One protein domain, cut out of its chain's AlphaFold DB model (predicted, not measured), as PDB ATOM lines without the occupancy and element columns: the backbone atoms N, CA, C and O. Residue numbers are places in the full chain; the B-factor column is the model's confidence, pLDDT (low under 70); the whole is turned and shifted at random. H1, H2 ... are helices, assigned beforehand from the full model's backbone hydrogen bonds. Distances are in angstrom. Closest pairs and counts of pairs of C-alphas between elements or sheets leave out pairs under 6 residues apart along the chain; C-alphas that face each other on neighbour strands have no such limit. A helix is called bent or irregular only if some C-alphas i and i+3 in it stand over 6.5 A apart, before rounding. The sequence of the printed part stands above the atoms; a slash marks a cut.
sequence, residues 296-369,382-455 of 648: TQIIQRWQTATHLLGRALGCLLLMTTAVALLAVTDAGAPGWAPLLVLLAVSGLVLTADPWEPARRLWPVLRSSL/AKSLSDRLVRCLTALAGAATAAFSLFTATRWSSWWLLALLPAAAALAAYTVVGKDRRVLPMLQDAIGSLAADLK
ATOM      1  N   THR A 296      40.276 -61.829   9.110       62.91
ATOM      2  CA  THR A 296      41.514 -61.378   9.747       62.91
ATOM      3  C   THR A 296      41.898 -59.934   9.400       62.91
ATOM      4  O   THR A 296      42.270 -59.193  10.305       62.91
ATOM      5  N   GLN A 297      41.756 -59.481   8.150       68.38
ATOM      6  CA  GLN A 297      41.998 -58.086   7.751       68.38
ATOM      7  C   GLN A 297      40.971 -57.123   8.359       68.38
ATOM      8  O   GLN A 297      41.324 -56.006   8.742       68.38
ATOM      9  N   ILE A 298      39.711 -57.553   8.484       67.31
ATOM     10  CA  ILE A 298      38.654 -56.765   9.134       67.31
ATOM     11  C   ILE A 298      38.957 -56.623  10.630       67.31
ATOM     12  O   ILE A 298      38.989 -55.505  11.143       67.31
ATOM     13  N   ILE A 299      39.271 -57.727  11.314       70.44
ATOM     14  CA  ILE A 299      39.672 -57.721  12.729       70.44
ATOM     15  C   ILE A 299      40.912 -56.843  12.933       70.44
ATOM     16  O   ILE A 299      40.964 -56.055  13.875       70.44
ATOM     17  N   GLN A 300      41.887 -56.922  12.028       73.44
ATOM     18  CA  GLN A 300      43.103 -56.122  12.103       73.44
ATOM     19  C   GLN A 300      42.817 -54.624  11.925       73.44
ATOM     20  O   GLN A 300      43.387 -53.826  12.665       73.44
ATOM     21  N   ARG A 301      41.897 -54.242  11.023       76.50
ATOM     22  CA  ARG A 301      41.426 -52.852  10.866       76.50
ATOM     23  C   ARG A 301      40.726 -52.335  12.119       76.50
ATOM     24  O   ARG A 301      41.031 -51.231  12.568       76.50
ATOM     25  N   TRP A 302      39.840 -53.132  12.712       77.25
ATOM     26  CA  TRP A 302      39.161 -52.768  13.957       77.25
ATOM     27  C   TRP A 302      40.137 -52.611  15.118       77.25
ATOM     28  O   TRP A 302      40.058 -51.629  15.846       77.25
ATOM     29  N   GLN A 303      41.106 -53.517  15.252       80.06
ATOM     30  CA  GLN A 303      42.161 -53.394  16.257       80.06
ATOM     31  C   GLN A 303      42.982 -52.118  16.055       80.06
ATOM     32  O   GLN A 303      43.221 -51.382  17.008       80.06
ATOM     33  N   THR A 304      43.389 -51.800  14.825       81.19
ATOM     34  CA  THR A 304      44.095 -50.537  14.564       81.19
ATOM     35  C   THR A 304      43.227 -49.317  14.859       81.19
ATOM     36  O   THR A 304      43.722 -48.368  15.460       81.19
ATOM     37  N   ALA A 305      41.936 -49.347  14.518       79.75
ATOM     38  CA  ALA A 305      41.014 -48.249  14.784       79.75
ATOM     39  C   ALA A 305      40.815 -48.022  16.291       79.75
ATOM     40  O   ALA A 305      40.905 -46.887  16.755       79.75
ATOM     41  N   THR A 306      40.626 -49.083  17.081       79.88
ATOM     42  CA  THR A 306      40.477 -48.967  18.541       79.88
ATOM     43  C   THR A 306      41.770 -48.529  19.221       79.88
ATOM     44  O   THR A 306      41.719 -47.784  20.199       79.88
ATOM     45  N   HIS A 307      42.937 -48.923  18.700       85.50
ATOM     46  CA  HIS A 307      44.217 -48.399  19.174       85.50
ATOM     47  C   HIS A 307      44.367 -46.900  18.890       85.50
ATOM     48  O   HIS A 307      44.809 -46.167  19.773       85.50
ATOM     49  N   LEU A 308      43.991 -46.431  17.698       85.00
ATOM     50  CA  LEU A 308      44.049 -45.006  17.353       85.00
ATOM     51  C   LEU A 308      43.073 -44.181  18.193       85.00
ATOM     52  O   LEU A 308      43.466 -43.152  18.738       85.00
ATOM     53  N   LEU A 309      41.839 -44.664  18.358       85.19
ATOM     54  CA  LEU A 309      40.822 -44.010  19.178       85.19
ATOM     55  C   LEU A 309      41.264 -43.912  20.644       85.19
ATOM     56  O   LEU A 309      41.176 -42.844  21.244       85.19
ATOM     57  N   GLY A 310      41.799 -45.003  21.206       87.31
ATOM     58  CA  GLY A 310      42.324 -45.012  22.572       87.31
ATOM     59  C   GLY A 310      43.473 -44.019  22.767       87.31
ATOM     60  O   GLY A 310      43.477 -43.280  23.748       87.31
ATOM     61  N   ARG A 311      44.399 -43.923  21.802       90.56
ATOM     62  CA  ARG A 311      45.491 -42.937  21.850       90.56
ATOM     63  C   ARG A 311      44.975 -41.502  21.768       90.56
ATOM     64  O   ARG A 311      45.398 -40.670  22.561       90.56
ATOM     65  N   ALA A 312      44.047 -41.223  20.853       89.12
ATOM     66  CA  ALA A 312      43.465 -39.891  20.698       89.12
ATOM     67  C   ALA A 312      42.732 -39.441  21.973       89.12
ATOM     68  O   ALA A 312      42.953 -38.327  22.450       89.12
ATOM     69  N   LEU A 313      41.934 -40.331  22.574       88.31
ATOM     70  CA  LEU A 313      41.282 -40.087  23.862       88.31
ATOM     71  C   LEU A 313      42.300 -39.841  24.978       88.31
ATOM     72  O   LEU A 313      42.135 -38.901  25.750       88.31
ATOM     73  N   GLY A 314      43.376 -40.630  25.036       91.00
ATOM     74  CA  GLY A 314      44.449 -40.430  26.009       91.00
ATOM     75  C   GLY A 314      45.117 -39.054  25.892       91.00
ATOM     76  O   GLY A 314      45.352 -38.403  26.909       91.00
ATOM     77  N   CYS A 315      45.371 -38.579  24.669       91.94
ATOM     78  CA  CYS A 315      45.935 -37.250  24.423       91.94
ATOM     79  C   CYS A 315      44.985 -36.135  24.857       91.94
ATOM     80  O   CYS A 315      45.410 -35.223  25.559       91.94
ATOM     81  N   LEU A 316      43.704 -36.220  24.480       89.94
ATOM     82  CA  LEU A 316      42.691 -35.245  24.891       89.94
ATOM     83  C   LEU A 316      42.598 -35.166  26.414       89.94
ATOM     84  O   LEU A 316      42.631 -34.081  26.990       89.94
ATOM     85  N   LEU A 317      42.564 -36.321  27.071       91.00
ATOM     86  CA  LEU A 317      42.460 -36.424  28.516       91.00
ATOM     87  C   LEU A 317      43.700 -35.816  29.201       91.00
ATOM     88  O   LEU A 317      43.550 -34.992  30.103       91.00
ATOM     89  N   LEU A 318      44.914 -36.080  28.703       92.62
ATOM     90  CA  LEU A 318      46.141 -35.419  29.174       92.62
ATOM     91  C   LEU A 318      46.105 -33.892  28.991       92.62
ATOM     92  O   LEU A 318      46.420 -33.170  29.936       92.62
ATOM     93  N   MET A 319      45.695 -33.393  27.820       91.19
ATOM     94  CA  MET A 319      45.601 -31.948  27.568       91.19
ATOM     95  C   MET A 319      44.589 -31.276  28.501       91.19
ATOM     96  O   MET A 319      44.906 -30.266  29.128       91.19
ATOM     97  N   THR A 320      43.396 -31.864  28.652       89.81
ATOM     98  CA  THR A 320      42.368 -31.339  29.567       89.81
ATOM     99  C   THR A 320      42.841 -31.338  31.015       89.81
ATOM    100  O   THR A 320      42.591 -30.379  31.741       89.81
ATOM    101  N   THR A 321      43.585 -32.369  31.423       93.00
ATOM    102  CA  THR A 321      44.125 -32.459  32.778       93.00
ATOM    103  C   THR A 321      45.181 -31.394  33.025       93.00
ATOM    104  O   THR A 321      45.158 -30.760  34.072       93.00
ATOM    105  N   ALA A 322      46.092 -31.171  32.074       91.75
ATOM    106  CA  ALA A 322      47.151 -30.175  32.207       91.75
ATOM    107  C   ALA A 322      46.581 -28.751  32.326       91.75
ATOM    108  O   ALA A 322      47.010 -27.979  33.181       91.75
ATOM    109  N   VAL A 323      45.555 -28.435  31.528       90.06
ATOM    110  CA  VAL A 323      44.808 -27.172  31.627       90.06
ATOM    111  C   VAL A 323      44.089 -27.049  32.973       90.06
ATOM    112  O   VAL A 323      44.174 -26.009  33.625       90.06
ATOM    113  N   ALA A 324      43.414 -28.109  33.421       89.06
ATOM    114  CA  ALA A 324      42.729 -28.113  34.710       89.06
ATOM    115  C   ALA A 324      43.708 -27.959  35.884       89.06
ATOM    116  O   ALA A 324      43.385 -27.276  36.852       89.06
ATOM    117  N   LEU A 325      44.908 -28.544  35.795       90.25
ATOM    118  CA  LEU A 325      45.934 -28.425  36.829       90.25
ATOM    119  C   LEU A 325      46.381 -26.971  36.990       90.25
ATOM    120  O   LEU A 325      46.432 -26.493  38.118       90.25
ATOM    121  N   LEU A 326      46.624 -26.268  35.877       89.44
ATOM    122  CA  LEU A 326      46.948 -24.836  35.879       89.44
ATOM    123  C   LEU A 326      45.831 -24.001  36.515       89.44
ATOM    124  O   LEU A 326      46.090 -23.166  37.379       89.44
ATOM    125  N   ALA A 327      44.580 -24.261  36.127       85.75
ATOM    126  CA  ALA A 327      43.433 -23.555  36.688       85.75
ATOM    127  C   ALA A 327      43.291 -23.799  38.201       85.75
ATOM    128  O   ALA A 327      43.007 -22.874  38.955       85.75
ATOM    129  N   VAL A 328      43.527 -25.033  38.657       88.44
ATOM    130  CA  VAL A 328      43.487 -25.406  40.078       88.44
ATOM    131  C   VAL A 328      44.627 -24.764  40.869       88.44
ATOM    132  O   VAL A 328      44.402 -24.333  42.004       88.44
ATOM    133  N   THR A 329      45.831 -24.678  40.295       89.69
ATOM    134  CA  THR A 329      46.964 -23.997  40.936       89.69
ATOM    135  C   THR A 329      46.724 -22.498  41.056       89.69
ATOM    136  O   THR A 329      46.948 -21.949  42.131       89.69
ATOM    137  N   ASP A 330      46.191 -21.855  40.013       85.44
ATOM    138  CA  ASP A 330      45.870 -20.422  40.038       85.44
ATOM    139  C   ASP A 330      44.710 -20.114  41.001       85.44
ATOM    140  O   ASP A 330      44.712 -19.084  41.673       85.44
ATOM    141  N   ALA A 331      43.740 -21.025  41.122       87.38
ATOM    142  CA  ALA A 331      42.621 -20.900  42.055       87.38
ATOM    143  C   ALA A 331      42.984 -21.232  43.517       87.38
ATOM    144  O   ALA A 331      42.130 -21.103  44.395       87.38
ATOM    145  N   GLY A 332      44.211 -21.689  43.797       90.31
ATOM    146  CA  GLY A 332      44.640 -22.061  45.148       90.31
ATOM    147  C   GLY A 332      43.860 -23.241  45.744       90.31
ATOM    148  O   GLY A 332      43.627 -23.274  46.950       90.31
ATOM    149  N   ALA A 333      43.437 -24.206  44.917       88.50
ATOM    150  CA  ALA A 333      42.558 -25.312  45.318       88.50
ATOM    151  C   ALA A 333      43.261 -26.694  45.301       88.50
ATOM    152  O   ALA A 333      42.829 -27.600  44.580       88.50
ATOM    153  N   PRO A 334      44.320 -26.928  46.106       87.75
ATOM    154  CA  PRO A 334      45.190 -28.105  45.979       87.75
ATOM    155  C   PRO A 334      44.478 -29.453  46.189       87.75
ATOM    156  O   PRO A 334      44.976 -30.477  45.728       87.75
ATOM    157  N   GLY A 335      43.297 -29.474  46.820       84.56
ATOM    158  CA  GLY A 335      42.510 -30.694  47.039       84.56
ATOM    159  C   GLY A 335      42.104 -31.435  45.757       84.56
ATOM    160  O   GLY A 335      41.893 -32.644  45.797       84.56
ATOM    161  N   TRP A 336      42.055 -30.750  44.609       87.44
ATOM    162  CA  TRP A 336      41.746 -31.369  43.311       87.44
ATOM    163  C   TRP A 336      42.965 -31.961  42.596       87.44
ATOM    164  O   TRP A 336      42.803 -32.796  41.703       87.44
ATOM    165  N   ALA A 337      44.180 -31.578  42.996       86.25
ATOM    166  CA  ALA A 337      45.418 -32.058  42.390       86.25
ATOM    167  C   ALA A 337      45.528 -33.597  42.320       86.25
ATOM    168  O   ALA A 337      45.838 -34.093  41.236       86.25
ATOM    169  N   PRO A 338      45.236 -34.392  43.376       85.56
ATOM    170  CA  PRO A 338      45.362 -35.850  43.292       85.56
ATOM    171  C   PRO A 338      44.402 -36.480  42.272       85.56
ATOM    172  O   PRO A 338      44.789 -37.397  41.550       85.56
ATOM    173  N   LEU A 339      43.172 -35.967  42.160       83.56
ATOM    174  CA  LEU A 339      42.188 -36.467  41.196       83.56
ATOM    175  C   LEU A 339      42.629 -36.165  39.761       83.56
ATOM    176  O   LEU A 339      42.558 -37.035  38.894       83.56
ATOM    177  N   LEU A 340      43.147 -34.960  39.523       89.81
ATOM    178  CA  LEU A 340      43.703 -34.602  38.225       89.81
ATOM    179  C   LEU A 340      44.953 -35.427  37.904       89.81
ATOM    180  O   LEU A 340      45.078 -35.908  36.786       89.81
ATOM    181  N   VAL A 341      45.838 -35.699  38.865       88.88
ATOM    182  CA  VAL A 341      46.989 -36.592  38.645       88.88
ATOM    183  C   VAL A 341      46.532 -37.996  38.229       88.88
ATOM    184  O   VAL A 341      47.091 -38.557  37.287       88.88
ATOM    185  N   LEU A 342      45.483 -38.550  38.847       84.81
ATOM    186  CA  LEU A 342      44.902 -39.832  38.423       84.81
ATOM    187  C   LEU A 342      44.343 -39.770  36.995       84.81
ATOM    188  O   LEU A 342      44.562 -40.698  36.210       84.81
ATOM    189  N   LEU A 343      43.679 -38.666  36.636       89.25
ATOM    190  CA  LEU A 343      43.218 -38.422  35.270       89.25
ATOM    191  C   LEU A 343      44.420 -38.415  34.306       89.25
ATOM    192  O   LEU A 343      44.449 -39.202  33.363       89.25
ATOM    193  N   ALA A 344      45.476 -37.649  34.593       90.12
ATOM    194  CA  ALA A 344      46.688 -37.609  33.772       90.12
ATOM    195  C   ALA A 344      47.317 -39.000  33.602       90.12
ATOM    196  O   ALA A 344      47.651 -39.387  32.483       90.12
ATOM    197  N   VAL A 345      47.429 -39.783  34.680       89.25
ATOM    198  CA  VAL A 345      47.948 -41.158  34.621       89.25
ATOM    199  C   VAL A 345      47.078 -42.033  33.716       89.25
ATOM    200  O   VAL A 345      47.614 -42.766  32.888       89.25
ATOM    201  N   SER A 346      45.748 -41.925  33.801       87.19
ATOM    202  CA  SER A 346      44.842 -42.674  32.921       87.19
ATOM    203  C   SER A 346      45.014 -42.294  31.442       87.19
ATOM    204  O   SER A 346      45.095 -43.176  30.583       87.19
ATOM    205  N   GLY A 347      45.187 -41.003  31.142       90.06
ATOM    206  CA  GLY A 347      45.507 -40.527  29.796       90.06
ATOM    207  C   GLY A 347      46.865 -41.040  29.306       90.06
ATOM    208  O   GLY A 347      46.997 -41.467  28.157       90.06
ATOM    209  N   LEU A 348      47.865 -41.102  30.189       90.25
ATOM    210  CA  LEU A 348      49.183 -41.654  29.876       90.25
ATOM    211  C   LEU A 348      49.121 -43.156  29.544       90.25
ATOM    212  O   LEU A 348      49.768 -43.620  28.609       90.25
ATOM    213  N   VAL A 349      48.306 -43.923  30.270       87.62
ATOM    214  CA  VAL A 349      48.096 -45.354  29.995       87.62
ATOM    215  C   VAL A 349      47.410 -45.555  28.639       87.62
ATOM    216  O   VAL A 349      47.859 -46.385  27.843       87.62
ATOM    217  N   LEU A 350      46.376 -44.762  28.340       87.56
ATOM    218  CA  LEU A 350      45.650 -44.809  27.068       87.56
ATOM    219  C   LEU A 350      46.529 -44.433  25.863       87.56
ATOM    220  O   LEU A 350      46.419 -45.054  24.804       87.56
ATOM    221  N   THR A 351      47.427 -43.453  26.017       89.88
ATOM    222  CA  THR A 351      48.379 -43.059  24.960       89.88
ATOM    223  C   THR A 351      49.496 -44.079  24.749       89.88
ATOM    224  O   THR A 351      49.905 -44.312  23.607       89.88
ATOM    225  N   ALA A 352      49.976 -44.724  25.816       87.31
ATOM    226  CA  ALA A 352      51.027 -45.733  25.727       87.31
ATOM    227  C   ALA A 352      50.558 -46.968  24.945       87.31
ATOM    228  O   ALA A 352      51.179 -47.358  23.947       87.31
ATOM    229  N   ASP A 353      49.479 -47.594  25.423       85.44
ATOM    230  CA  ASP A 353      48.846 -48.762  24.819       85.44
ATOM    231  C   ASP A 353      47.510 -49.057  25.538       85.44
ATOM    232  O   ASP A 353      47.535 -49.558  26.663       85.44
ATOM    233  N   PRO A 354      46.337 -48.779  24.940       77.19
ATOM    234  CA  PRO A 354      45.059 -48.859  25.655       77.19
ATOM    235  C   PRO A 354      44.673 -50.292  26.054       77.19
ATOM    236  O   PRO A 354      43.969 -50.493  27.040       77.19
ATOM    237  N   TRP A 355      45.147 -51.302  25.315       77.06
ATOM    238  CA  TRP A 355      44.668 -52.682  25.455       77.06
ATOM    239  C   TRP A 355      45.700 -53.654  26.016       77.06
ATOM    240  O   TRP A 355      45.316 -54.662  26.603       77.06
ATOM    241  N   GLU A 356      47.000 -53.386  25.883       78.88
ATOM    242  CA  GLU A 356      48.015 -54.309  26.398       78.88
ATOM    243  C   GLU A 356      47.994 -54.456  27.933       78.88
ATOM    244  O   GLU A 356      48.077 -55.594  28.404       78.88
ATOM    245  N   PRO A 357      47.867 -53.382  28.740       70.94
ATOM    246  CA  PRO A 357      47.770 -53.508  30.191       70.94
ATOM    247  C   PRO A 357      46.556 -54.348  30.568       70.94
ATOM    248  O   PRO A 357      46.702 -55.301  31.320       70.94
ATOM    249  N   ALA A 358      45.396 -54.079  29.960       71.12
ATOM    250  CA  ALA A 358      44.188 -54.869  30.164       71.12
ATOM    251  C   ALA A 358      44.401 -56.336  29.762       71.12
ATOM    252  O   ALA A 358      44.082 -57.235  30.530       71.12
ATOM    253  N   ARG A 359      45.028 -56.607  28.613       78.62
ATOM    254  CA  ARG A 359      45.304 -57.968  28.131       78.62
ATOM    255  C   ARG A 359      46.292 -58.733  29.015       78.62
ATOM    256  O   ARG A 359      46.174 -59.950  29.130       78.62
ATOM    257  N   ARG A 360      47.273 -58.052  29.613       76.62
ATOM    258  CA  ARG A 360      48.274 -58.658  30.510       76.62
ATOM    259  C   ARG A 360      47.773 -58.799  31.938       76.62
ATOM    260  O   ARG A 360      48.091 -59.792  32.583       76.62
ATOM    261  N   LEU A 361      46.997 -57.830  32.412       74.44
ATOM    262  CA  LEU A 361      46.390 -57.852  33.736       74.44
ATOM    263  C   LEU A 361      45.191 -58.789  33.770       74.44
ATOM    264  O   LEU A 361      44.965 -59.392  34.802       74.44
ATOM    265  N   TRP A 362      44.466 -58.992  32.669       82.50
ATOM    266  CA  TRP A 362      43.280 -59.849  32.657       82.50
ATOM    267  C   TRP A 362      43.552 -61.289  33.120       82.50
ATOM    268  O   TRP A 362      42.822 -61.760  33.987       82.50
ATOM    269  N   PRO A 363      44.606 -61.992  32.655       78.62
ATOM    270  CA  PRO A 363      44.975 -63.291  33.207       78.62
ATOM    271  C   PRO A 363      45.352 -63.239  34.689       78.62
ATOM    272  O   PRO A 363      44.998 -64.161  35.407       78.62
ATOM    273  N   VAL A 364      46.028 -62.175  35.141       77.75
ATOM    274  CA  VAL A 364      46.450 -61.991  36.545       77.75
ATOM    275  C   VAL A 364      45.247 -61.737  37.450       77.75
ATOM    276  O   VAL A 364      45.123 -62.315  38.523       77.75
ATOM    277  N   LEU A 365      44.328 -60.890  36.998       73.88
ATOM    278  CA  LEU A 365      43.098 -60.551  37.693       73.88
ATOM    279  C   LEU A 365      42.176 -61.772  37.727       73.88
ATOM    280  O   LEU A 365      41.635 -62.108  38.772       73.88
ATOM    281  N   ARG A 366      42.071 -62.497  36.607       84.00
ATOM    282  CA  ARG A 366      41.335 -63.761  36.513       84.00
ATOM    283  C   ARG A 366      41.938 -64.839  37.410       84.00
ATOM    284  O   ARG A 366      41.172 -65.536  38.065       84.00
ATOM    285  N   SER A 367      43.263 -64.983  37.455       76.06
ATOM    286  CA  SER A 367      43.919 -65.962  38.327       76.06
ATOM    287  C   SER A 367      43.767 -65.576  39.798       76.06
ATOM    288  O   SER A 367      43.455 -66.436  40.610       76.06
ATOM    289  N   SER A 368      43.868 -64.284  40.132       77.56
ATOM    290  CA  SER A 368      43.620 -63.769  41.486       77.56
ATOM    291  C   SER A 368      42.174 -63.982  41.934       77.56
ATOM    292  O   SER A 368      41.950 -64.372  43.072       77.56
ATOM    293  N   LEU A 369      41.196 -63.760  41.051       77.19
ATOM    294  CA  LEU A 369      39.777 -63.998  41.340       77.19
ATOM    295  C   LEU A 369      39.453 -65.491  41.486       77.19
ATOM    296  O   LEU A 369      38.493 -65.837  42.164       77.19
ATOM    297  N   ALA A 382      62.474 -54.652  25.770       71.94
ATOM    298  CA  ALA A 382      63.048 -53.305  25.872       71.94
ATOM    299  C   ALA A 382      62.626 -52.400  24.700       71.94
ATOM    300  O   ALA A 382      62.309 -51.232  24.899       71.94
ATOM    301  N   LYS A 383      62.495 -52.970  23.494       74.25
ATOM    302  CA  LYS A 383      62.021 -52.258  22.299       74.25
ATOM    303  C   LYS A 383      60.565 -51.786  22.420       74.25
ATOM    304  O   LYS A 383      60.234 -50.673  22.039       74.25
ATOM    305  N   SER A 384      59.684 -52.621  22.975       76.25
ATOM    306  CA  SER A 384      58.285 -52.217  23.200       76.25
ATOM    307  C   SER A 384      58.160 -51.129  24.268       76.25
ATOM    308  O   SER A 384      57.263 -50.293  24.193       76.25
ATOM    309  N   LEU A 385      59.073 -51.118  25.245       78.19
ATOM    310  CA  LEU A 385      59.127 -50.084  26.274       78.19
ATOM    311  C   LEU A 385      59.637 -48.756  25.706       78.19
ATOM    312  O   LEU A 385      59.042 -47.729  26.011       78.19
ATOM    313  N   SER A 386      60.661 -48.764  24.845       78.62
ATOM    314  CA  SER A 386      61.171 -47.533  24.227       78.62
ATOM    315  C   SER A 386      60.117 -46.842  23.360       78.62
ATOM    316  O   SER A 386      59.932 -45.634  23.478       78.62
ATOM    317  N   ASP A 387      59.373 -47.596  22.545       81.12
ATOM    318  CA  ASP A 387      58.330 -47.023  21.683       81.12
ATOM    319  C   ASP A 387      57.180 -46.415  22.507       81.12
ATOM    320  O   ASP A 387      56.649 -45.359  22.158       81.12
ATOM    321  N   ARG A 388      56.818 -47.044  23.633       84.88
ATOM    322  CA  ARG A 388      55.823 -46.508  24.576       84.88
ATOM    323  C   ARG A 388      56.320 -45.257  25.273       84.88
ATOM    324  O   ARG A 388      55.580 -44.287  25.369       84.88
ATOM    325  N   LEU A 389      57.569 -45.268  25.722       85.06
ATOM    326  CA  LEU A 389      58.175 -44.143  26.419       85.06
ATOM    327  C   LEU A 389      58.219 -42.910  25.509       85.06
ATOM    328  O   LEU A 389      57.798 -41.838  25.930       85.06
ATOM    329  N   VAL A 390      58.606 -43.068  24.238       83.75
ATOM    330  CA  VAL A 390      58.574 -41.974  23.250       83.75
ATOM    331  C   VAL A 390      57.157 -41.420  23.066       83.75
ATOM    332  O   VAL A 390      56.981 -40.203  23.002       83.75
ATOM    333  N   ARG A 391      56.129 -42.278  23.020       87.25
ATOM    334  CA  ARG A 391      54.722 -41.843  22.912       87.25
ATOM    335  C   ARG A 391      54.249 -41.094  24.152       87.25
ATOM    336  O   ARG A 391      53.670 -40.024  24.019       87.25
ATOM    337  N   CYS A 392      54.539 -41.605  25.346       87.94
ATOM    338  CA  CYS A 392      54.192 -40.922  26.589       87.94
ATOM    339  C   CYS A 392      54.879 -39.557  26.683       87.94
ATOM    340  O   CYS A 392      54.227 -38.571  27.006       87.94
ATOM    341  N   LEU A 393      56.174 -39.480  26.354       87.06
ATOM    342  CA  LEU A 393      56.919 -38.221  26.367       87.06
ATOM    343  C   LEU A 393      56.350 -37.210  25.371       87.06
ATOM    344  O   LEU A 393      56.188 -36.042  25.710       87.06
ATOM    345  N   THR A 394      56.008 -37.647  24.160       88.44
ATOM    346  CA  THR A 394      55.424 -36.756  23.147       88.44
ATOM    347  C   THR A 394      53.999 -36.325  23.506       88.44
ATOM    348  O   THR A 394      53.627 -35.187  23.227       88.44
ATOM    349  N   ALA A 395      53.226 -37.168  24.200       89.81
ATOM    350  CA  ALA A 395      51.888 -36.823  24.679       89.81
ATOM    351  C   ALA A 395      51.944 -35.834  25.847       89.81
ATOM    352  O   ALA A 395      51.191 -34.863  25.864       89.81
ATOM    353  N   LEU A 396      52.879 -36.035  26.782       88.75
ATOM    354  CA  LEU A 396      53.162 -35.088  27.860       88.75
ATOM    355  C   LEU A 396      53.652 -33.747  27.314       88.75
ATOM    356  O   LEU A 396      53.174 -32.710  27.761       88.75
ATOM    357  N   ALA A 397      54.545 -33.762  26.320       87.19
ATOM    358  CA  ALA A 397      54.993 -32.549  25.646       87.19
ATOM    359  C   ALA A 397      53.812 -31.817  24.995       87.19
ATOM    360  O   ALA A 397      53.630 -30.632  25.245       87.19
ATOM    361  N   GLY A 398      52.955 -32.526  24.250       88.31
ATOM    362  CA  GLY A 398      51.754 -31.939  23.650       88.31
ATOM    363  C   GLY A 398      50.808 -31.331  24.691       88.31
ATOM    364  O   GLY A 398      50.329 -30.215  24.503       88.31
ATOM    365  N   ALA A 399      50.578 -32.026  25.808       91.12
ATOM    366  CA  ALA A 399      49.747 -31.530  26.903       91.12
ATOM    367  C   ALA A 399      50.345 -30.300  27.594       91.12
ATOM    368  O   ALA A 399      49.624 -29.338  27.847       91.12
ATOM    369  N   ALA A 400      51.659 -30.290  27.832       88.25
ATOM    370  CA  ALA A 400      52.364 -29.136  28.371       88.25
ATOM    371  C   ALA A 400      52.312 -27.940  27.409       88.25
ATOM    372  O   ALA A 400      52.050 -26.826  27.846       88.25
ATOM    373  N   THR A 401      52.490 -28.159  26.100       87.12
ATOM    374  CA  THR A 401      52.372 -27.100  25.084       87.12
ATOM    375  C   THR A 401      50.955 -26.534  25.024       87.12
ATOM    376  O   THR A 401      50.797 -25.317  24.969       87.12
ATOM    377  N   ALA A 402      49.920 -27.377  25.095       87.69
ATOM    378  CA  ALA A 402      48.530 -26.922  25.125       87.69
ATOM    379  C   ALA A 402      48.230 -26.093  26.384       87.69
ATOM    380  O   ALA A 402      47.706 -24.982  26.290       87.69
ATOM    381  N   ALA A 403      48.638 -26.588  27.550       89.00
ATOM    382  CA  ALA A 403      48.523 -25.892  28.825       89.00
ATOM    383  C   ALA A 403      49.259 -24.538  28.814       89.00
ATOM    384  O   ALA A 403      48.683 -23.509  29.167       89.00
ATOM    385  N   PHE A 404      50.497 -24.513  28.315       86.50
ATOM    386  CA  PHE A 404      51.302 -23.299  28.173       86.50
ATOM    387  C   PHE A 404      50.694 -22.304  27.177       86.50
ATOM    388  O   PHE A 404      50.703 -21.099  27.429       86.50
ATOM    389  N   SER A 405      50.113 -22.787  26.072       86.50
ATOM    390  CA  SER A 405      49.423 -21.936  25.095       86.50
ATOM    391  C   SER A 405      48.233 -21.212  25.713       86.50
ATOM    392  O   SER A 405      48.056 -20.019  25.488       86.50
ATOM    393  N   LEU A 406      47.460 -21.897  26.560       87.88
ATOM    394  CA  LEU A 406      46.328 -21.287  27.241       87.88
ATOM    395  C   LEU A 406      46.796 -20.296  28.311       87.88
ATOM    396  O   LEU A 406      46.274 -19.190  28.380       87.88
ATOM    397  N   PHE A 407      47.810 -20.661  29.099       88.81
ATOM    398  CA  PHE A 407      48.384 -19.788  30.124       88.81
ATOM    399  C   PHE A 407      48.949 -18.484  29.540       88.81
ATOM    400  O   PHE A 407      48.716 -17.395  30.062       88.81
ATOM    401  N   THR A 408      49.689 -18.574  28.434       84.69
ATOM    402  CA  THR A 408      50.229 -17.393  27.740       84.69
ATOM    403  C   THR A 408      49.127 -16.575  27.071       84.69
ATOM    404  O   THR A 408      49.174 -15.345  27.105       84.69
ATOM    405  N   ALA A 409      48.092 -17.233  26.542       87.88
ATOM    406  CA  ALA A 409      46.939 -16.560  25.959       87.88
ATOM    407  C   ALA A 409      46.144 -15.734  26.973       87.88
ATOM    408  O   ALA A 409      45.777 -14.599  26.674       87.88
ATOM    409  N   THR A 410      45.901 -16.282  28.166       86.56
ATOM    410  CA  THR A 410      45.138 -15.600  29.219       86.56
ATOM    411  C   THR A 410      45.934 -14.487  29.885       86.56
ATOM    412  O   THR A 410      45.365 -13.460  30.245       86.56
ATOM    413  N   ARG A 411      47.248 -14.675  30.060       87.94
ATOM    414  CA  ARG A 411      48.079 -13.747  30.836       87.94
ATOM    415  C   ARG A 411      48.755 -12.661  29.998       87.94
ATOM    416  O   ARG A 411      49.069 -11.610  30.544       87.94
ATOM    417  N   TRP A 412      49.004 -12.911  28.711       89.94
ATOM    418  CA  TRP A 412      49.758 -11.998  27.844       89.94
ATOM    419  C   TRP A 412      48.920 -11.565  26.644       89.94
ATOM    420  O   TRP A 412      48.604 -10.384  26.520       89.94
ATOM    421  N   SER A 413      48.580 -12.494  25.742       89.69
ATOM    422  CA  SER A 413      47.794 -12.181  24.543       89.69
ATOM    423  C   SER A 413      47.345 -13.423  23.767       89.69
ATOM    424  O   SER A 413      48.084 -14.399  23.659       89.69
ATOM    425  N   SER A 414      46.177 -13.352  23.124       88.25
ATOM    426  CA  SER A 414      45.577 -14.447  22.353       88.25
ATOM    427  C   SER A 414      46.396 -14.918  21.143       88.25
ATOM    428  O   SER A 414      46.206 -16.053  20.704       88.25
ATOM    429  N   TRP A 415      47.340 -14.121  20.621       88.44
ATOM    430  CA  TRP A 415      48.178 -14.528  19.479       88.44
ATOM    431  C   TRP A 415      49.059 -15.751  19.782       88.44
ATOM    432  O   TRP A 415      49.386 -16.512  18.871       88.44
ATOM    433  N   TRP A 416      49.369 -16.012  21.056       83.00
ATOM    434  CA  TRP A 416      50.087 -17.220  21.472       83.00
ATOM    435  C   TRP A 416      49.321 -18.517  21.170       83.00
ATOM    436  O   TRP A 416      49.953 -19.548  20.932       83.00
ATOM    437  N   LEU A 417      47.981 -18.478  21.088       80.69
ATOM    438  CA  LEU A 417      47.185 -19.626  20.633       80.69
ATOM    439  C   LEU A 417      47.510 -19.972  19.180       80.69
ATOM    440  O   LEU A 417      47.694 -21.141  18.858       80.69
ATOM    441  N   LEU A 418      47.642 -18.968  18.309       78.94
ATOM    442  CA  LEU A 418      47.967 -19.189  16.897       78.94
ATOM    443  C   LEU A 418      49.366 -19.795  16.725       78.94
ATOM    444  O   LEU A 418      49.565 -20.620  15.839       78.94
ATOM    445  N   ALA A 419      50.316 -19.429  17.590       81.25
ATOM    446  CA  ALA A 419      51.682 -19.939  17.527       81.25
ATOM    447  C   ALA A 419      51.828 -21.361  18.104       81.25
ATOM    448  O   ALA A 419      52.515 -22.201  17.524       81.25
ATOM    449  N   LEU A 420      51.199 -21.647  19.249       82.88
ATOM    450  CA  LEU A 420      51.481 -22.857  20.035       82.88
ATOM    451  C   LEU A 420      50.460 -23.985  19.840       82.88
ATOM    452  O   LEU A 420      50.812 -25.156  19.991       82.88
ATOM    453  N   LEU A 421      49.216 -23.671  19.469       80.00
ATOM    454  CA  LEU A 421      48.184 -24.683  19.235       80.00
ATOM    455  C   LEU A 421      48.529 -25.624  18.061       80.00
ATOM    456  O   LEU A 421      48.344 -26.834  18.218       80.00
ATOM    457  N   PRO A 422      49.114 -25.155  16.935       83.25
ATOM    458  CA  PRO A 422      49.592 -26.047  15.876       83.25
ATOM    459  C   PRO A 422      50.702 -26.992  16.349       83.25
ATOM    460  O   PRO A 422      50.723 -28.158  15.960       83.25
ATOM    461  N   ALA A 423      51.599 -26.526  17.226       80.38
ATOM    462  CA  ALA A 423      52.660 -27.358  17.793       80.38
ATOM    463  C   ALA A 423      52.092 -28.441  18.727       80.38
ATOM    464  O   ALA A 423      52.472 -29.610  18.622       80.38
ATOM    465  N   ALA A 424      51.125 -28.088  19.582       82.00
ATOM    466  CA  ALA A 424      50.411 -29.053  20.418       82.00
ATOM    467  C   ALA A 424      49.647 -30.087  19.568       82.00
ATOM    468  O   ALA A 424      49.707 -31.287  19.850       82.00
ATOM    469  N   ALA A 425      48.989 -29.643  18.491       81.81
ATOM    470  CA  ALA A 425      48.293 -30.515  17.549       81.81
ATOM    471  C   ALA A 425      49.256 -31.443  16.790       81.81
ATOM    472  O   ALA A 425      48.957 -32.623  16.625       81.81
ATOM    473  N   ALA A 426      50.432 -30.958  16.383       81.88
ATOM    474  CA  ALA A 426      51.455 -31.770  15.724       81.88
ATOM    475  C   ALA A 426      52.016 -32.854  16.659       81.88
ATOM    476  O   ALA A 426      52.172 -34.005  16.248       81.88
ATOM    477  N   LEU A 427      52.256 -32.523  17.933       82.81
ATOM    478  CA  LEU A 427      52.672 -33.489  18.952       82.81
ATOM    479  C   LEU A 427      51.569 -34.524  19.224       82.81
ATOM    480  O   LEU A 427      51.850 -35.722  19.268       82.81
ATOM    481  N   ALA A 428      50.307 -34.098  19.314       83.81
ATOM    482  CA  ALA A 428      49.167 -35.006  19.428       83.81
ATOM    483  C   ALA A 428      49.041 -35.922  18.196       83.81
ATOM    484  O   ALA A 428      48.929 -37.137  18.335       83.81
ATOM    485  N   ALA A 429      49.164 -35.391  16.981       82.75
ATOM    486  CA  ALA A 429      49.147 -36.193  15.761       82.75
ATOM    487  C   ALA A 429      50.305 -37.206  15.731       82.75
ATOM    488  O   ALA A 429      50.101 -38.377  15.403       82.75
ATOM    489  N   TYR A 430      51.506 -36.794  16.148       85.50
ATOM    490  CA  TYR A 430      52.666 -37.677  16.242       85.50
ATOM    491  C   TYR A 430      52.486 -38.776  17.299       85.50
ATOM    492  O   TYR A 430      52.910 -39.906  17.082       85.50
ATOM    493  N   THR A 431      51.832 -38.498  18.425       86.62
ATOM    494  CA  THR A 431      51.565 -39.522  19.455       86.62
ATOM    495  C   THR A 431      50.525 -40.548  19.009       86.62
ATOM    496  O   THR A 431      50.687 -41.744  19.258       86.62
ATOM    497  N   VAL A 432      49.481 -40.095  18.309       86.81
ATOM    498  CA  VAL A 432      48.397 -40.948  17.813       86.81
ATOM    499  C   VAL A 432      48.884 -41.814  16.652       86.81
ATOM    500  O   VAL A 432      48.785 -43.045  16.714       86.81
ATOM    501  N   VAL A 433      49.442 -41.180  15.616       82.31
ATOM    502  CA  VAL A 433      49.838 -41.838  14.364       82.31
ATOM    503  C   VAL A 433      51.223 -42.464  14.504       82.31
ATOM    504  O   VAL A 433      51.385 -43.664  14.275       82.31
ATOM    505  N   GLY A 434      52.196 -41.674  14.961       80.00
ATOM    506  CA  GLY A 434      53.565 -42.079  15.276       80.00
ATOM    507  C   GLY A 434      54.270 -42.927  14.221       80.00
ATOM    508  O   GLY A 434      53.814 -43.131  13.099       80.00
ATOM    509  N   LYS A 435      55.422 -43.484  14.595       66.62
ATOM    510  CA  LYS A 435      56.230 -44.371  13.738       66.62
ATOM    511  C   LYS A 435      55.628 -45.779  13.592       66.62
ATOM    512  O   LYS A 435      56.353 -46.757  13.395       66.62
ATOM    513  N   ASP A 436      54.313 -45.912  13.754       73.19
ATOM    514  CA  ASP A 436      53.629 -47.194  13.684       73.19
ATOM    515  C   ASP A 436      53.512 -47.594  12.207       73.19
ATOM    516  O   ASP A 436      52.620 -47.157  11.480       73.19
ATOM    517  N   ARG A 437      54.458 -48.421  11.737       69.56
ATOM    518  CA  ARG A 437      54.568 -48.846  10.325       69.56
ATOM    519  C   ARG A 437      53.288 -49.477   9.765       69.56
ATOM    520  O   ARG A 437      53.160 -49.610   8.556       69.56
ATOM    521  N   ARG A 438      52.364 -49.890  10.636       70.88
ATOM    522  CA  ARG A 438      51.063 -50.471  10.278       70.88
ATOM    523  C   ARG A 438      49.989 -49.421   9.999       70.88
ATOM    524  O   ARG A 438      49.099 -49.677   9.201       70.88
ATOM    525  N   VAL A 439      50.067 -48.264  10.657       67.75
ATOM    526  CA  VAL A 439      49.048 -47.209  10.572       67.75
ATOM    527  C   VAL A 439      49.236 -46.381   9.308       67.75
ATOM    528  O   VAL A 439      48.255 -46.054   8.655       67.75
ATOM    529  N   LEU A 440      50.484 -46.093   8.930       68.00
ATOM    530  CA  LEU A 440      50.791 -45.259   7.769       68.00
ATOM    531  C   LEU A 440      50.155 -45.755   6.450       68.00
ATOM    532  O   LEU A 440      49.478 -44.951   5.812       68.00
ATOM    533  N   PRO A 441      50.273 -47.042   6.055       69.75
ATOM    534  CA  PRO A 441      49.625 -47.530   4.837       69.75
ATOM    535  C   PRO A 441      48.095 -47.557   4.953       69.75
ATOM    536  O   PRO A 441      47.410 -47.230   3.995       69.75
ATOM    537  N   MET A 442      47.533 -47.860   6.131       68.50
ATOM    538  CA  MET A 442      46.077 -47.801   6.329       68.50
ATOM    539  C   MET A 442      45.526 -46.378   6.239       68.50
ATOM    540  O   MET A 442      44.431 -46.182   5.724       68.50
ATOM    541  N   LEU A 443      46.268 -45.394   6.748       59.44
ATOM    542  CA  LEU A 443      45.899 -43.987   6.665       59.44
ATOM    543  C   LEU A 443      45.961 -43.503   5.211       59.44
ATOM    544  O   LEU A 443      45.045 -42.823   4.764       59.44
ATOM    545  N   GLN A 444      46.998 -43.896   4.465       73.44
ATOM    546  CA  GLN A 444      47.115 -43.611   3.033       73.44
ATOM    547  C   GLN A 444      45.970 -44.246   2.234       73.44
ATOM    548  O   GLN A 444      45.346 -43.554   1.435       73.44
ATOM    549  N   ASP A 445      45.628 -45.507   2.514       68.38
ATOM    550  CA  ASP A 445      44.486 -46.191   1.898       68.38
ATOM    551  C   ASP A 445      43.153 -45.508   2.235       68.38
ATOM    552  O   ASP A 445      42.308 -45.351   1.359       68.38
ATOM    553  N   ALA A 446      42.949 -45.095   3.491       62.12
ATOM    554  CA  ALA A 446      41.713 -44.452   3.941       62.12
ATOM    555  C   ALA A 446      41.546 -43.037   3.369       62.12
ATOM    556  O   ALA A 446      40.449 -42.655   2.967       62.12
ATOM    557  N   ILE A 447      42.632 -42.262   3.304       61.19
ATOM    558  CA  ILE A 447      42.646 -40.952   2.644       61.19
ATOM    559  C   ILE A 447      42.423 -41.133   1.140       61.19
ATOM    560  O   ILE A 447      41.653 -40.381   0.552       61.19
ATOM    561  N   GLY A 448      43.035 -42.152   0.530       65.00
ATOM    562  CA  GLY A 448      42.823 -42.502  -0.872       65.00
ATOM    563  C   GLY A 448      41.371 -42.880  -1.165       65.00
ATOM    564  O   GLY A 448      40.797 -42.370  -2.124       65.00
ATOM    565  N   SER A 449      40.744 -43.696  -0.310       61.06
ATOM    566  CA  SER A 449      39.333 -44.067  -0.455       61.06
ATOM    567  C   SER A 449      38.394 -42.893  -0.203       61.06
ATOM    568  O   SER A 449      37.452 -42.716  -0.957       61.06
ATOM    569  N   LEU A 450      38.669 -42.051   0.798       46.47
ATOM    570  CA  LEU A 450      37.861 -40.859   1.063       46.47
ATOM    571  C   LEU A 450      37.973 -39.850  -0.087       46.47
ATOM    572  O   LEU A 450      36.978 -39.271  -0.498       46.47
ATOM    573  N   ALA A 451      39.175 -39.655  -0.634       56.22
ATOM    574  CA  ALA A 451      39.385 -38.809  -1.801       56.22
ATOM    575  C   ALA A 451      38.696 -39.374  -3.051       56.22
ATOM    576  O   ALA A 451      38.218 -38.597  -3.874       56.22
ATOM    577  N   ALA A 452      38.633 -40.701  -3.195       58.88
ATOM    578  CA  ALA A 452      37.879 -41.362  -4.256       58.88
ATOM    579  C   ALA A 452      36.359 -41.198  -4.063       58.88
ATOM    580  O   ALA A 452      35.680 -40.831  -5.015       58.88
ATOM    581  N   ASP A 453      35.848 -41.365  -2.841       51.12
ATOM    582  CA  ASP A 453      34.428 -41.193  -2.503       51.12
ATOM    583  C   ASP A 453      33.969 -39.735  -2.653       51.12
ATOM    584  O   ASP A 453      32.877 -39.478  -3.147       51.12
ATOM    585  N   LEU A 454      34.808 -38.763  -2.276       50.94
ATOM    586  CA  LEU A 454      34.528 -37.334  -2.460       50.94
ATOM    587  C   LEU A 454      34.592 -36.903  -3.932       50.94
ATOM    588  O   LEU A 454      33.951 -35.924  -4.306       50.94
ATOM    589  N   LYS A 455      35.376 -37.608  -4.759       61.94
ATOM    590  CA  LYS A 455      35.444 -37.385  -6.212       61.94
ATOM    591  C   LYS A 455      34.356 -38.135  -6.978       61.94
ATOM    592  O   LYS A 455      34.077 -37.768  -8.116       61.94
TER     593      LYS A 455
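What this domain is: This is residues 296 to 369 and 382 to 455 of the 648 residues of an uncharacterized protein of Streptomyces sp. S1A1-8 (UniProt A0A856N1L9). Two helical hairpins, H1 with H2 and H4 with H5, pack on each other with their helices crossed, and together make a four-helix bundle. At the end of this bundle away from the hairpin turns, residues 358 to 369 of H3 and 444 to 455 of H6 stick out to different sides as two arms. The bundle is up and down, each helix running against the one before it. The printed part has 148 residues with six named helices, H1 to H6 in order, and no named strand; its class is all helix. It is only just loose, close to compact, with a radius of gyration of the C-alphas of 18.1 A, and its flat outline spans 55 by 52 by 28 A.

Where its parts are: H1, residues 296 to 330, is the longest helix at 51.1 A, with C-alpha 296 at (41.514, -61.378, 9.747). H2, residues 334 to 352, is 27.5 A long and only just irregular: C-alphas 335 and 338 are 7.0 A apart. H3, residues 356 to 369, measures 19.6 A and is neither bent nor irregular, but only just: C-alphas 360 and 363 are 6.3 A apart. H4, residues 382 to 411, measures 42.6 A and begins with C-alpha 382 at (63.048, -53.305, 25.872). H5, residues 415 to 432, is 26.5 A long and only just irregular: C-alphas 419 and 422 are 6.7 A apart. H6, residues 439 to 455, measures 23.7 A and ends with C-alpha 455 at (35.444, -37.385, -6.212).

How they stand to each other: H1 and H4 are the hubs, touching three helices each. H1 and H2 form a hairpin at a shallow tilt of 22 degrees, opposite ways; their closest C-alphas, of Gly 314 and Gly 347, are 3.9 A apart. H4 and H5 form another, at 17 degrees, closest at Gly 398 and Ala 424, 4.5 A between C-alphas. Residues 315 to 326 of H1 touch H4 at a steep tilt of 41 degrees, the same way, with the closest C-alphas, of Met 319 and Ala 399, 4.2 A apart. H6 is close to H1 but not clearly touching, about perpendicular at 82 degrees; the closest C-alphas, of Thr 304 and Val 439, are 7.2 A apart. H3 touches no helix. Every O i to N i+4 pair is within hydrogen-bond range in H1, H4 and H6, against 13 of 15 in H2, 8 of 10 in H3 and 12 of 14 in H5.

The domain as a whole: The C-alphas farthest apart, of Ser 367 and Ser 413, are 55.7 A apart. Residues 370 to 381 are not printed, and C-alphas 369 and 382 are 29.9 A apart across this cut. Of the links that are printed whole, none is long. The mean pLDDT of the printed part is 81.2; 21 residues are under 70, among them 445 to 455.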